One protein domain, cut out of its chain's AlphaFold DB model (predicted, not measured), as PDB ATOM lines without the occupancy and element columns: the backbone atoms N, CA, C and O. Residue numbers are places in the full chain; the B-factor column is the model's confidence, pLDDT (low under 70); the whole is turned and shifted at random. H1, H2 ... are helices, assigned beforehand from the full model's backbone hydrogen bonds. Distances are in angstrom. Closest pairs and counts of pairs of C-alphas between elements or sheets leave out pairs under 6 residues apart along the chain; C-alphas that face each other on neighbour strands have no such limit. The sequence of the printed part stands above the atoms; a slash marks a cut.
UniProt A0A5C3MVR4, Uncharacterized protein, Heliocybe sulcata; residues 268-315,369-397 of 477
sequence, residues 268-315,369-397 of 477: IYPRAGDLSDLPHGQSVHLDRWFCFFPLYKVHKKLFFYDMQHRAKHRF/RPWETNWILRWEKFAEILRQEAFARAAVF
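AT A GLANCE: This is residues 268 to 315 and 369 to 397 of the 477 residues of an uncharacterized protein of Heliocybe sulcata (UniProt A0A5C3MVR4). Two long helices, H2 and H4, cross as a lopsided X, nearly at right angles, and two stretches stick out free and spread away from each other: residues 307 to 315, of which 307 to 314 belong to H2, and residues 387 to 397, of which 387 to 396 belong to H4. Beside the first turns of H4 lies the shorter H1, and the very short H3 makes a corner with H4 just before it begins. The printed part has 77 residues with four named helices, in the order H1, H2, H3, H4, and no named strand; the class is all helix. The whole is only just loose, close to compact, with a radius of gyration of the C-alphas of 14.0 A, and it spans 40 by 32 by 19 A.

HOW THE PARTS SIT: Start at Ile 268 and pass residues 268 to 280, which hold no named element, to reach H1, residues 281 to 290. A tight link of 4 residues leads on to H2, residues 295 to 314, which is apart from H1. Past the cut, look for H3, residues 370 to 373, which is apart from both H1 and H2. A tight link of 1 residue then leads to H4, residues 375 to 396, the hub that touches the three other helices. H1 touches H4 at residues 375 to 379 of H4 alone; their closest C-alphas are those of Ser 283 and Ile 376, 6.5 A apart. These two run the same way at a shallow tilt of 31 degrees. H2 touches H4 with residues 298 to 305 alone, at residues 381 to 385 of H4 alone; the closest C-alphas, of Leu 302 and Phe 382, are 6.7 A apart. Their lines are about perpendicular, at 79 degrees. H3 and H4 touch only at the corner by their link, and their closest C-alphas are those of Trp 371 and Arg 378, 4.4 A apart. In the backbones of H1, H2 and H4 every O i to N i+4 pair is within hydrogen-bond range; H3 is too short for such a pair.

IN THESE COORDINATES: Find C-alpha 281 at (97.160, 63.985, 80.157), where H1 begins; it runs 14.9 A to C-alpha 290. H2 begins at C-alpha 295, at (99.697, 66.475, 100.302), and measures 28.8 A to C-alpha 314. H3, from C-alpha 370 to C-alpha 373, is 5.6 A long. H4, the longest helix by residues with 22, runs 32.1 A from C-alpha 375 to C-alpha 396 at (124.030, 55.735, 106.366).

THE WHOLE: The two C-alphas farthest apart are those of Asp 277 and Phe 397, at 43.3 A. Residues 316 to 368 are not printed, and C-alphas 315 and 369 are 19.1 A apart across the cut. Of the links that are printed whole, none is long. The mean pLDDT of the printed part is 83.2, and the model's confidence is low, under 70, at residues 268 to 278.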
ATOM      1  N   ILE A 268     100.329  76.742  92.750       50.28
ATOM      2  CA  ILE A 268      99.686  75.529  92.240       50.28
ATOM      3  C   ILE A 268      99.426  74.596  93.427       50.28
ATOM      4  O   ILE A 268     100.375  74.115  94.036       50.28
ATOM      5  N   TYR A 269      98.171  74.361  93.806       52.28
ATOM      6  CA  TYR A 269      97.823  73.384  94.838       52.28
ATOM      7  C   TYR A 269      97.235  72.154  94.168       52.28
ATOM      8  O   TYR A 269      96.049  72.137  93.827       52.28
ATOM      9  N   PRO A 270      98.022  71.100  93.969       57.88
ATOM     10  CA  PRO A 270      97.433  69.866  93.511       57.88
ATOM     11  C   PRO A 270      96.634  69.198  94.601       57.88
ATOM     12  O   PRO A 270      97.025  69.185  95.764       57.88
ATOM     13  N   ARG A 271      95.517  68.624  94.168       57.59
ATOM     14  CA  ARG A 271      94.461  67.992  94.965       57.59
ATOM     15  C   ARG A 271      93.567  68.933  95.780       57.59
ATOM     16  O   ARG A 271      92.949  68.499  96.746       57.59
ATOM     17  N   ALA A 272      93.425  70.180  95.335       47.84
ATOM     18  CA  ALA A 272      92.184  70.948  95.519       47.84
ATOM     19  C   ALA A 272      91.605  71.491  94.191       47.84
ATOM     20  O   ALA A 272      90.503  72.029  94.185       47.84
ATOM     21  N   GLY A 273      92.328  71.349  93.072       54.75
ATOM     22  CA  GLY A 273      91.874  71.733  91.734       54.75
ATOM     23  C   GLY A 273      91.359  70.550  90.915       54.75
ATOM     24  O   GLY A 273      91.727  69.399  91.166       54.75
ATOM     25  N   ASP A 274      90.517  70.850  89.930       48.97
ATOM     26  CA  ASP A 274      90.029  69.886  88.951       48.97
ATOM     27  C   ASP A 274      91.200  69.398  88.083       48.97
ATOM     28  O   ASP A 274      91.769  70.147  87.292       48.97
ATOM     29  N   LEU A 275      91.595  68.132  88.249       58.78
ATOM     30  CA  LEU A 275      92.656  67.517  87.445       58.78
ATOM     31  C   LEU A 275      92.295  67.466  85.952       58.78
ATOM     32  O   LEU A 275      93.184  67.231  85.136       58.78
ATOM     33  N   SER A 276      91.022  67.667  85.588       57.44
ATOM     34  CA  SER A 276      90.592  67.747  84.191       57.44
ATOM     35  C   SER A 276      90.938  69.080  83.514       57.44
ATOM     36  O   SER A 276      91.040  69.108  82.290       57.44
ATOM     37  N   ASP A 277      91.220  70.139  84.285       60.25
ATOM     38  CA  ASP A 277      91.696  71.431  83.762       60.25
ATOM     39  C   ASP A 277      93.200  71.421  83.450       60.25
ATOM     40  O   ASP A 277      93.719  72.354  82.830       60.25
ATOM     41  N   LEU A 278      93.927  70.372  83.857       67.94
ATOM     42  CA  LEU A 278      95.310  70.213  83.443       67.94
ATOM     43  C   LEU A 278      95.335  69.931  81.933       67.94
ATOM     44  O   LEU A 278      94.853  68.888  81.490       67.94
ATOM     45  N   PRO A 279      95.941  70.813  81.120       70.50
ATOM     46  CA  PRO A 279      95.802  70.766  79.667       70.50
ATOM     47  C   PRO A 279      96.426  69.512  79.037       70.50
ATOM     48  O   PRO A 279      96.250  69.275  77.842       70.50
ATOM     49  N   HIS A 280      97.221  68.737  79.784       79.25
ATOM     50  CA  HIS A 280      98.026  67.633  79.262       79.25
ATOM     51  C   HIS A 280      97.823  66.371  80.104       79.25
ATOM     52  O   HIS A 280      98.155  66.350  81.290       79.25
ATOM     53  N   GLY A 281      97.370  65.275  79.481       79.75
ATOM     54  CA  GLY A 281      97.160  63.985  80.157       79.75
ATOM     55  C   GLY A 281      98.408  63.421  80.857       79.75
ATOM     56  O   GLY A 281      98.287  62.679  81.829       79.75
ATOM     57  N   GLN A 282      99.607  63.834  80.430       80.50
ATOM     58  CA  GLN A 282     100.876  63.497  81.088       80.50
ATOM     59  C   GLN A 282     100.942  64.006  82.535       80.50
ATOM     60  O   GLN A 282     101.372  63.285  83.429       80.50
ATOM     61  N   SER A 283     100.455  65.218  82.793       78.00
ATOM     62  CA  SER A 283     100.468  65.796  84.141       78.00
ATOM     63  C   SER A 283      99.519  65.076  85.106       78.00
ATOM     64  O   SER A 283      99.843  64.918  86.283       78.00
ATOM     65  N   VAL A 284      98.393  64.563  84.597       76.88
ATOM     66  CA  VAL A 284      97.475  63.691  85.345       76.88
ATOM     67  C   VAL A 284      98.138  62.348  85.649       76.88
ATOM     68  O   VAL A 284      97.962  61.802  86.738       76.88
ATOM     69  N   HIS A 285      98.915  61.805  84.708       81.19
ATOM     70  CA  HIS A 285      99.661  60.565  84.924       81.19
ATOM     71  C   HIS A 285     100.733  60.724  86.013       81.19
ATOM     72  O   HIS A 285     100.814  59.882  86.905       81.19
ATOM     73  N   LEU A 286     101.480  61.834  85.994       84.19
ATOM     74  CA  LEU A 286     102.457  62.163  87.036       84.19
ATOM     75  C   LEU A 286     101.794  62.330  88.410       84.19
ATOM     76  O   LEU A 286     102.259  61.742  89.381       84.19
ATOM     77  N   ASP A 287     100.672  63.053  88.506       82.62
ATOM     78  CA  ASP A 287      99.949  63.210  89.780       82.62
ATOM     79  C   ASP A 287      99.474  61.859  90.348       82.62
ATOM     80  O   ASP A 287      99.597  61.600  91.549       82.62
ATOM     81  N   ARG A 288      99.025  60.942  89.477       82.88
ATOM     82  CA  ARG A 288      98.656  59.574  89.875       82.88
ATOM     83  C   ARG A 288      99.823  58.796  90.479       82.88
ATOM     84  O   ARG A 288      99.587  58.018  91.397       82.88
ATOM     85  N   TRP A 289     101.062  58.999  90.033       84.50
ATOM     86  CA  TRP A 289     102.222  58.326  90.639       84.50
ATOM     87  C   TRP A 289     102.485  58.787  92.068       84.50
ATOM     88  O   TRP A 289     102.896  57.991  92.911       84.50
ATOM     89  N   PHE A 290     102.176  60.045  92.369       83.62
ATOM     90  CA  PHE A 290     102.338  60.593  93.709       83.62
ATOM     91  C   PHE A 290     101.063  60.519  94.550       83.62
ATOM     92  O   PHE A 290     101.103  60.948  95.703       83.62
ATOM     93  N   CYS A 291      99.958  59.953  94.040       82.56
ATOM     94  CA  CYS A 291      98.644  59.955  94.700       82.56
ATOM     95  C   CYS A 291      98.659  59.363  96.125       82.56
ATOM     96  O   CYS A 291      97.893  59.796  96.987       82.56
ATOM     97  N   PHE A 292      99.592  58.454  96.405       84.00
ATOM     98  CA  PHE A 292      99.757  57.809  97.709       84.00
ATOM     99  C   PHE A 292     100.481  58.669  98.750       84.00
ATOM    100  O   PHE A 292     100.413  58.377  99.941       84.00
ATOM    101  N   PHE A 293     101.142  59.753  98.344       83.62
ATOM    102  CA  PHE A 293     101.737  60.694  99.285       83.62
ATOM    103  C   PHE A 293     100.669  61.674  99.780       83.62
ATOM    104  O   PHE A 293     100.054  62.359  98.957       83.62
ATOM    105  N   PRO A 294     100.449  61.797 101.103       87.06
ATOM    106  CA  PRO A 294      99.627  62.868 101.643       87.06
ATOM    107  C   PRO A 294     100.178  64.232 101.217       87.06
ATOM    108  O   PRO A 294     101.383  64.476 101.313       87.06
ATOM    109  N   LEU A 295      99.302  65.147 100.794       81.94
ATOM    110  CA  LEU A 295      99.697  66.475 100.302       81.94
ATOM    111  C   LEU A 295     100.579  67.247 101.274       81.94
ATOM    112  O   LEU A 295     101.553  67.873 100.866       81.94
ATOM    113  N   TYR A 296     100.268  67.175 102.570       87.50
ATOM    114  CA  TYR A 296     101.057  67.859 103.585       87.50
ATOM    115  C   TYR A 296     102.508  67.353 103.612       87.50
ATOM    116  O   TYR A 296     103.411  68.151 103.842       87.50
ATOM    117  N   LYS A 297     102.764  66.061 103.327       89.81
ATOM    118  CA  LYS A 297     104.129  65.513 103.245       89.81
ATOM    119  C   LYS A 297     104.865  66.080 102.036       89.81
ATOM    120  O   LYS A 297     106.012  66.494 102.177       89.81
ATOM    121  N   VAL A 298     104.197  66.151 100.883       88.69
ATOM    122  CA  VAL A 298     104.758  66.749  99.659       88.69
ATOM    123  C   VAL A 298     105.129  68.213  99.908       88.69
ATOM    124  O   VAL A 298     106.272  68.609  99.682       88.69
ATOM    125  N   HIS A 299     104.202  69.002 100.458       87.19
ATOM    126  CA  HIS A 299     104.441  70.409 100.785       87.19
ATOM    127  C   HIS A 299     105.560  70.584 101.813       87.19
ATOM    128  O   HIS A 299     106.445  71.409 101.607       87.19
ATOM    129  N   LYS A 300     105.565  69.780 102.883       90.69
ATOM    130  CA  LYS A 300     106.602  69.813 103.923       90.69
ATOM    131  C   LYS A 300     107.991  69.562 103.331       90.69
ATOM    132  O   LYS A 300     108.917  70.308 103.631       90.69
ATOM    133  N   LYS A 301     108.141  68.559 102.458       93.25
ATOM    134  CA  LYS A 301     109.423  68.238 101.802       93.25
ATOM    135  C   LYS A 301     109.895  69.348 100.862       93.25
ATOM    136  O   LYS A 301     111.050  69.757 100.954       93.25
ATOM    137  N   LEU A 302     109.011  69.874 100.012       91.62
ATOM    138  CA  LEU A 302     109.337  70.997  99.123       91.62
ATOM    139  C   LEU A 302     109.714  72.260  99.911       91.62
ATOM    140  O   LEU A 302     110.670  72.944  99.557       91.62
ATOM    141  N   PHE A 303     109.005  72.538 101.006       91.12
ATOM    142  CA  PHE A 303     109.293  73.660 101.894       91.12
ATOM    143  C   PHE A 303     110.660  73.526 102.576       91.12
ATOM    144  O   PHE A 303     111.448  74.470 102.543       91.12
ATOM    145  N   PHE A 304     110.985  72.358 103.141       94.69
ATOM    146  CA  PHE A 304     112.307  72.129 103.736       94.69
ATOM    147  C   PHE A 304     113.428  72.249 102.713       94.69
ATOM    148  O   PHE A 304     114.448  72.876 103.000       94.69
ATOM    149  N   TYR A 305     113.226  71.700 101.516       93.69
ATOM    150  CA  TYR A 305     114.175  71.862 100.424       93.69
ATOM    151  C   TYR A 305     114.388  73.347 100.092       93.69
ATOM    152  O   TYR A 305     115.528  73.804  99.998       93.69
ATOM    153  N   ASP A 306     113.310  74.127  99.967       91.12
ATOM    154  CA  ASP A 306     113.401  75.564  99.700       91.12
ATOM    155  C   ASP A 306     114.130  76.314 100.824       91.12
ATOM    156  O   ASP A 306     115.040  77.098 100.546       91.12
ATOM    157  N   MET A 307     113.806  76.026 102.088       92.31
ATOM    158  CA  MET A 307     114.498  76.594 103.247       92.31
ATOM    159  C   MET A 307     116.000  76.309 103.217       92.31
ATOM    160  O   MET A 307     116.800  77.238 103.344       92.31
ATOM    161  N   GLN A 308     116.394  75.051 103.007       92.94
ATOM    162  CA  GLN A 308     117.802  74.658 102.929       92.94
ATOM    163  C   GLN A 308     118.513  75.364 101.772       92.94
ATOM    164  O   GLN A 308     119.643  75.830 101.917       92.94
ATOM    165  N   HIS A 309     117.850  75.495 100.625       87.69
ATOM    166  CA  HIS A 309     118.425  76.160  99.463       87.69
ATOM    167  C   HIS A 309     118.567  77.674  99.672       87.69
ATOM    168  O   HIS A 309     119.546  78.266  99.220       87.69
ATOM    169  N   ARG A 310     117.617  78.317 100.366       86.56
ATOM    170  CA  ARG A 310     117.717  79.735 100.759       86.56
ATOM    171  C   ARG A 310     118.828  79.960 101.776       86.56
ATOM    172  O   ARG A 310     119.545  80.947 101.653       86.56
ATOM    173  N   ALA A 311     118.981  79.055 102.742       90.62
ATOM    174  CA  ALA A 311     120.069  79.117 103.709       90.62
ATOM    175  C   ALA A 311     121.427  79.063 102.992       90.62
ATOM    176  O   ALA A 311     122.244  79.955 103.185       90.62
ATOM    177  N   LYS A 312     121.622  78.110 102.068       90.19
ATOM    178  CA  LYS A 312     122.868  77.973 101.288       90.19
ATOM    179  C   LYS A 312     123.229  79.227 100.482       90.19
ATOM    180  O   LYS A 312     124.392  79.603 100.450       90.19
ATOM    181  N   HIS A 313     122.254  79.907  99.874       83.50
ATOM    182  CA  HIS A 313     122.533  81.132  99.111       83.50
ATOM    183  C   HIS A 313     122.919  82.332  99.976       83.50
ATOM    184  O   HIS A 313     123.635  83.198  99.489       83.50
ATOM    185  N   ARG A 314     122.472  82.408 101.236       86.31
ATOM    186  CA  ARG A 314     122.857  83.517 102.127       86.31
ATOM    187  C   ARG A 314     124.320  83.457 102.554       86.31
ATOM    188  O   ARG A 314     124.887  84.490 102.869       86.31
ATOM    189  N   PHE A 315     124.899  82.261 102.569       83.44
ATOM    190  CA  PHE A 315     126.282  82.031 102.982       83.44
ATOM    191  C   PHE A 315     127.230  81.813 101.806       83.44
ATOM    192  O   PHE A 315     128.384  81.479 102.034       83.44
ATOM    193  N   ARG A 369     110.523  80.532  91.866       81.88
ATOM    194  CA  ARG A 369     111.336  79.435  91.338       81.88
ATOM    195  C   ARG A 369     110.539  78.715  90.245       81.88
ATOM    196  O   ARG A 369     109.326  78.569  90.389       81.88
ATOM    197  N   PRO A 370     111.188  78.178  89.199       84.00
ATOM    198  CA  PRO A 370     110.470  77.521  88.104       84.00
ATOM    199  C   PRO A 370     109.515  76.403  88.556       84.00
ATOM    200  O   PRO A 370     108.445  76.237  87.982       84.00
ATOM    201  N   TRP A 371     109.852  75.666  89.620       84.31
ATOM    202  CA  TRP A 371     109.008  74.603  90.186       84.31
ATOM    203  C   TRP A 371     107.846  75.115  91.061       84.31
ATOM    204  O   TRP A 371     106.932  74.359  91.397       84.31
ATOM    205  N   GLU A 372     107.843  76.392  91.448       81.56
ATOM    206  CA  GLU A 372     106.713  77.006  92.159       81.56
ATOM    207  C   GLU A 372     105.573  77.314  91.183       81.56
ATOM    208  O   GLU A 372     104.408  77.090  91.527       81.56
ATOM    209  N   THR A 373     105.920  77.754  89.968       79.31
ATOM    210  CA  THR A 373     104.992  78.168  88.902       79.31
ATOM    211  C   THR A 373     104.719  77.091  87.860       79.31
ATOM    212  O   THR A 373     103.742  77.199  87.128       79.31
ATOM    213  N   ASN A 374     105.565  76.062  87.749       83.06
ATOM    214  CA  ASN A 374     105.357  74.949  86.826       83.06
ATOM    215  C   ASN A 374     105.076  73.653  87.588       83.06
ATOM    216  O   ASN A 374     105.876  73.170  88.389       83.06
ATOM    217  N   TRP A 375     103.918  73.083  87.279       80.94
ATOM    218  CA  TRP A 375     103.393  71.877  87.892       80.94
ATOM    219  C   TRP A 375     104.274  70.639  87.686       80.94
ATOM    220  O   TRP A 375     104.519  69.881  88.623       80.94
ATOM    221  N   ILE A 376     104.782  70.459  86.469       86.56
ATOM    222  CA  ILE A 376     105.611  69.310  86.091       86.56
ATOM    223  C   ILE A 376     106.958  69.399  86.811       86.56
ATOM    224  O   ILE A 376     107.349  68.460  87.503       86.56
ATOM    225  N   LEU A 377     107.594  70.576  86.765       88.31
ATOM    226  CA  LEU A 377     108.872  70.819  87.445       88.31
ATOM    227  C   LEU A 377     108.769  70.618  88.962       88.31
ATOM    228  O   LEU A 377     109.732  70.202  89.603       88.31
ATOM    229  N   ARG A 378     107.601  70.890  89.559       87.56
ATOM    230  CA  ARG A 378     107.366  70.608  90.978       87.56
ATOM    231  C   ARG A 378     107.462  69.123  91.296       87.56
ATOM    232  O   ARG A 378     108.108  68.756  92.280       87.56
ATOM    233  N   TRP A 379     106.822  68.278  90.493       90.50
ATOM    234  CA  TRP A 379     106.872  66.833  90.696       90.50
ATOM    235  C   TRP A 379     108.241  66.248  90.411       90.50
ATOM    236  O   TRP A 379     108.706  65.414  91.185       90.50
ATOM    237  N   GLU A 380     108.911  66.719  89.363       92.06
ATOM    238  CA  GLU A 380     110.296  66.341  89.085       92.06
ATOM    239  C   GLU A 380     111.202  66.683  90.267       92.06
ATOM    240  O   GLU A 380     111.985  65.843  90.719       92.06
ATOM    241  N   LYS A 381     111.030  67.880  90.844       92.62
ATOM    242  CA  LYS A 381     111.791  68.291  92.022       92.62
ATOM    243  C   LYS A 381     111.484  67.428  93.238       92.62
ATOM    244  O   LYS A 381     112.399  67.045  93.964       92.62
ATOM    245  N   PHE A 382     110.219  67.085  93.458       93.44
ATOM    246  CA  PHE A 382     109.842  66.180  94.538       93.44
ATOM    247  C   PHE A 382     110.453  64.781  94.351       93.44
ATOM    248  O   PHE A 382     111.013  64.227  95.297       93.44
ATOM    249  N   ALA A 383     110.434  64.240  93.132       94.00
ATOM    250  CA  ALA A 383     111.074  62.967  92.800       94.00
ATOM    251  C   ALA A 383     112.599  63.009  92.999       94.00
ATOM    252  O   ALA A 383     113.206  62.032  93.439       94.00
ATOM    253  N   GLU A 384     113.239  64.137  92.689       95.56
ATOM    254  CA  GLU A 384     114.658  64.369  92.964       95.56
ATOM    255  C   GLU A 384     114.962  64.364  94.467       95.56
ATOM    256  O   GLU A 384     115.899  63.683  94.883       95.56
ATOM    257  N   ILE A 385     114.148  65.042  95.285       95.19
ATOM    258  CA  ILE A 385     114.294  65.041  96.750       95.19
ATOM    259  C   ILE A 385     114.181  63.613  97.295       95.19
ATOM    260  O   ILE A 385     115.026  63.188  98.079       95.19
ATOM    261  N   LEU A 386     113.184  62.843  96.846       95.12
ATOM    262  CA  LEU A 386     113.018  61.450  97.276       95.12
ATOM    263  C   LEU A 386     114.215  60.571  96.887       95.12
ATOM    264  O   LEU A 386     114.639  59.738  97.686       95.12
ATOM    265  N   ARG A 387     114.798  60.775  95.697       96.19
ATOM    266  CA  ARG A 387     116.031  60.079  95.294       96.19
ATOM    267  C   ARG A 387     117.206  60.450  96.189       96.19
ATOM    268  O   ARG A 387     117.907  59.557  96.646       96.19
ATOM    269  N   GLN A 388     117.417  61.738  96.457       95.50
ATOM    270  CA  GLN A 388     118.498  62.198  97.335       95.50
ATOM    271  C   GLN A 388     118.363  61.615  98.745       95.50
ATOM    272  O   GLN A 388     119.357  61.188  99.323       95.50
ATOM    273  N   GLU A 389     117.143  61.535  99.278       94.62
ATOM    274  CA  GLU A 389     116.886  60.908 100.576       94.62
ATOM    275  C   GLU A 389     117.135  59.401 100.562       94.62
ATOM    276  O   GLU A 389     117.715  58.880 101.512       94.62
ATOM    277  N   ALA A 390     116.738  58.702  99.496       93.94
ATOM    278  CA  ALA A 390     117.032  57.282  99.341       93.94
ATOM    279  C   ALA A 390     118.548  57.027  99.290       93.94
ATOM    280  O   ALA A 390     119.039  56.153  99.998       93.94
ATOM    281  N   PHE A 391     119.299  57.838  98.535       95.88
ATOM    282  CA  PHE A 391     120.763  57.756  98.495       95.88
ATOM    283  C   PHE A 391     121.410  58.095  99.840       95.88
ATOM    284  O   PHE A 391     122.318  57.391 100.270       95.88
ATOM    285  N   ALA A 392     120.936  59.137 100.529       93.81
ATOM    286  CA  ALA A 392     121.444  59.500 101.850       93.81
ATOM    287  C   ALA A 392     121.190  58.390 102.879       93.81
ATOM    288  O   ALA A 392     122.067  58.087 103.678       93.81
ATOM    289  N   ARG A 393     120.017  57.745 102.834       93.38
ATOM    290  CA  ARG A 393     119.716  56.583 103.681       93.38
ATOM    291  C   ARG A 393     120.620  55.400 103.354       93.38
ATOM    292  O   ARG A 393     121.206  54.845 104.271       93.38
ATOM    293  N   ALA A 394     120.783  55.064 102.076       93.81
ATOM    294  CA  ALA A 394     121.665  53.973 101.660       93.81
ATOM    295  C   ALA A 394     123.120  54.195 102.110       93.81
ATOM    296  O   ALA A 394     123.782  53.248 102.510       93.81
ATOM    297  N   ALA A 395     123.600  55.443 102.109       93.75
ATOM    298  CA  ALA A 395     124.935  55.781 102.599       93.75
ATOM    299  C   ALA A 395     125.081  55.648 104.128       93.75
ATOM    300  O   ALA A 395     126.153  55.304 104.608       93.75
ATOM    301  N   VAL A 396     124.021  55.915 104.900       94.25
ATOM    302  CA  VAL A 396     124.030  55.735 106.366       94.25
ATOM    303  C   VAL A 396     123.994  54.254 106.747       94.25
ATOM    304  O   VAL A 396     124.602  53.862 107.737       94.25
ATOM    305  N   PHE A 397     123.303  53.439 105.950       85.06
ATOM    306  CA  PHE A 397     123.194  51.995 106.143       85.06
ATOM    307  C   PHE A 397     124.295  51.198 105.442       85.06
ATOM    308  O   PHE A 397     124.182  49.976 105.385       85.06
TER     309      PHE A 397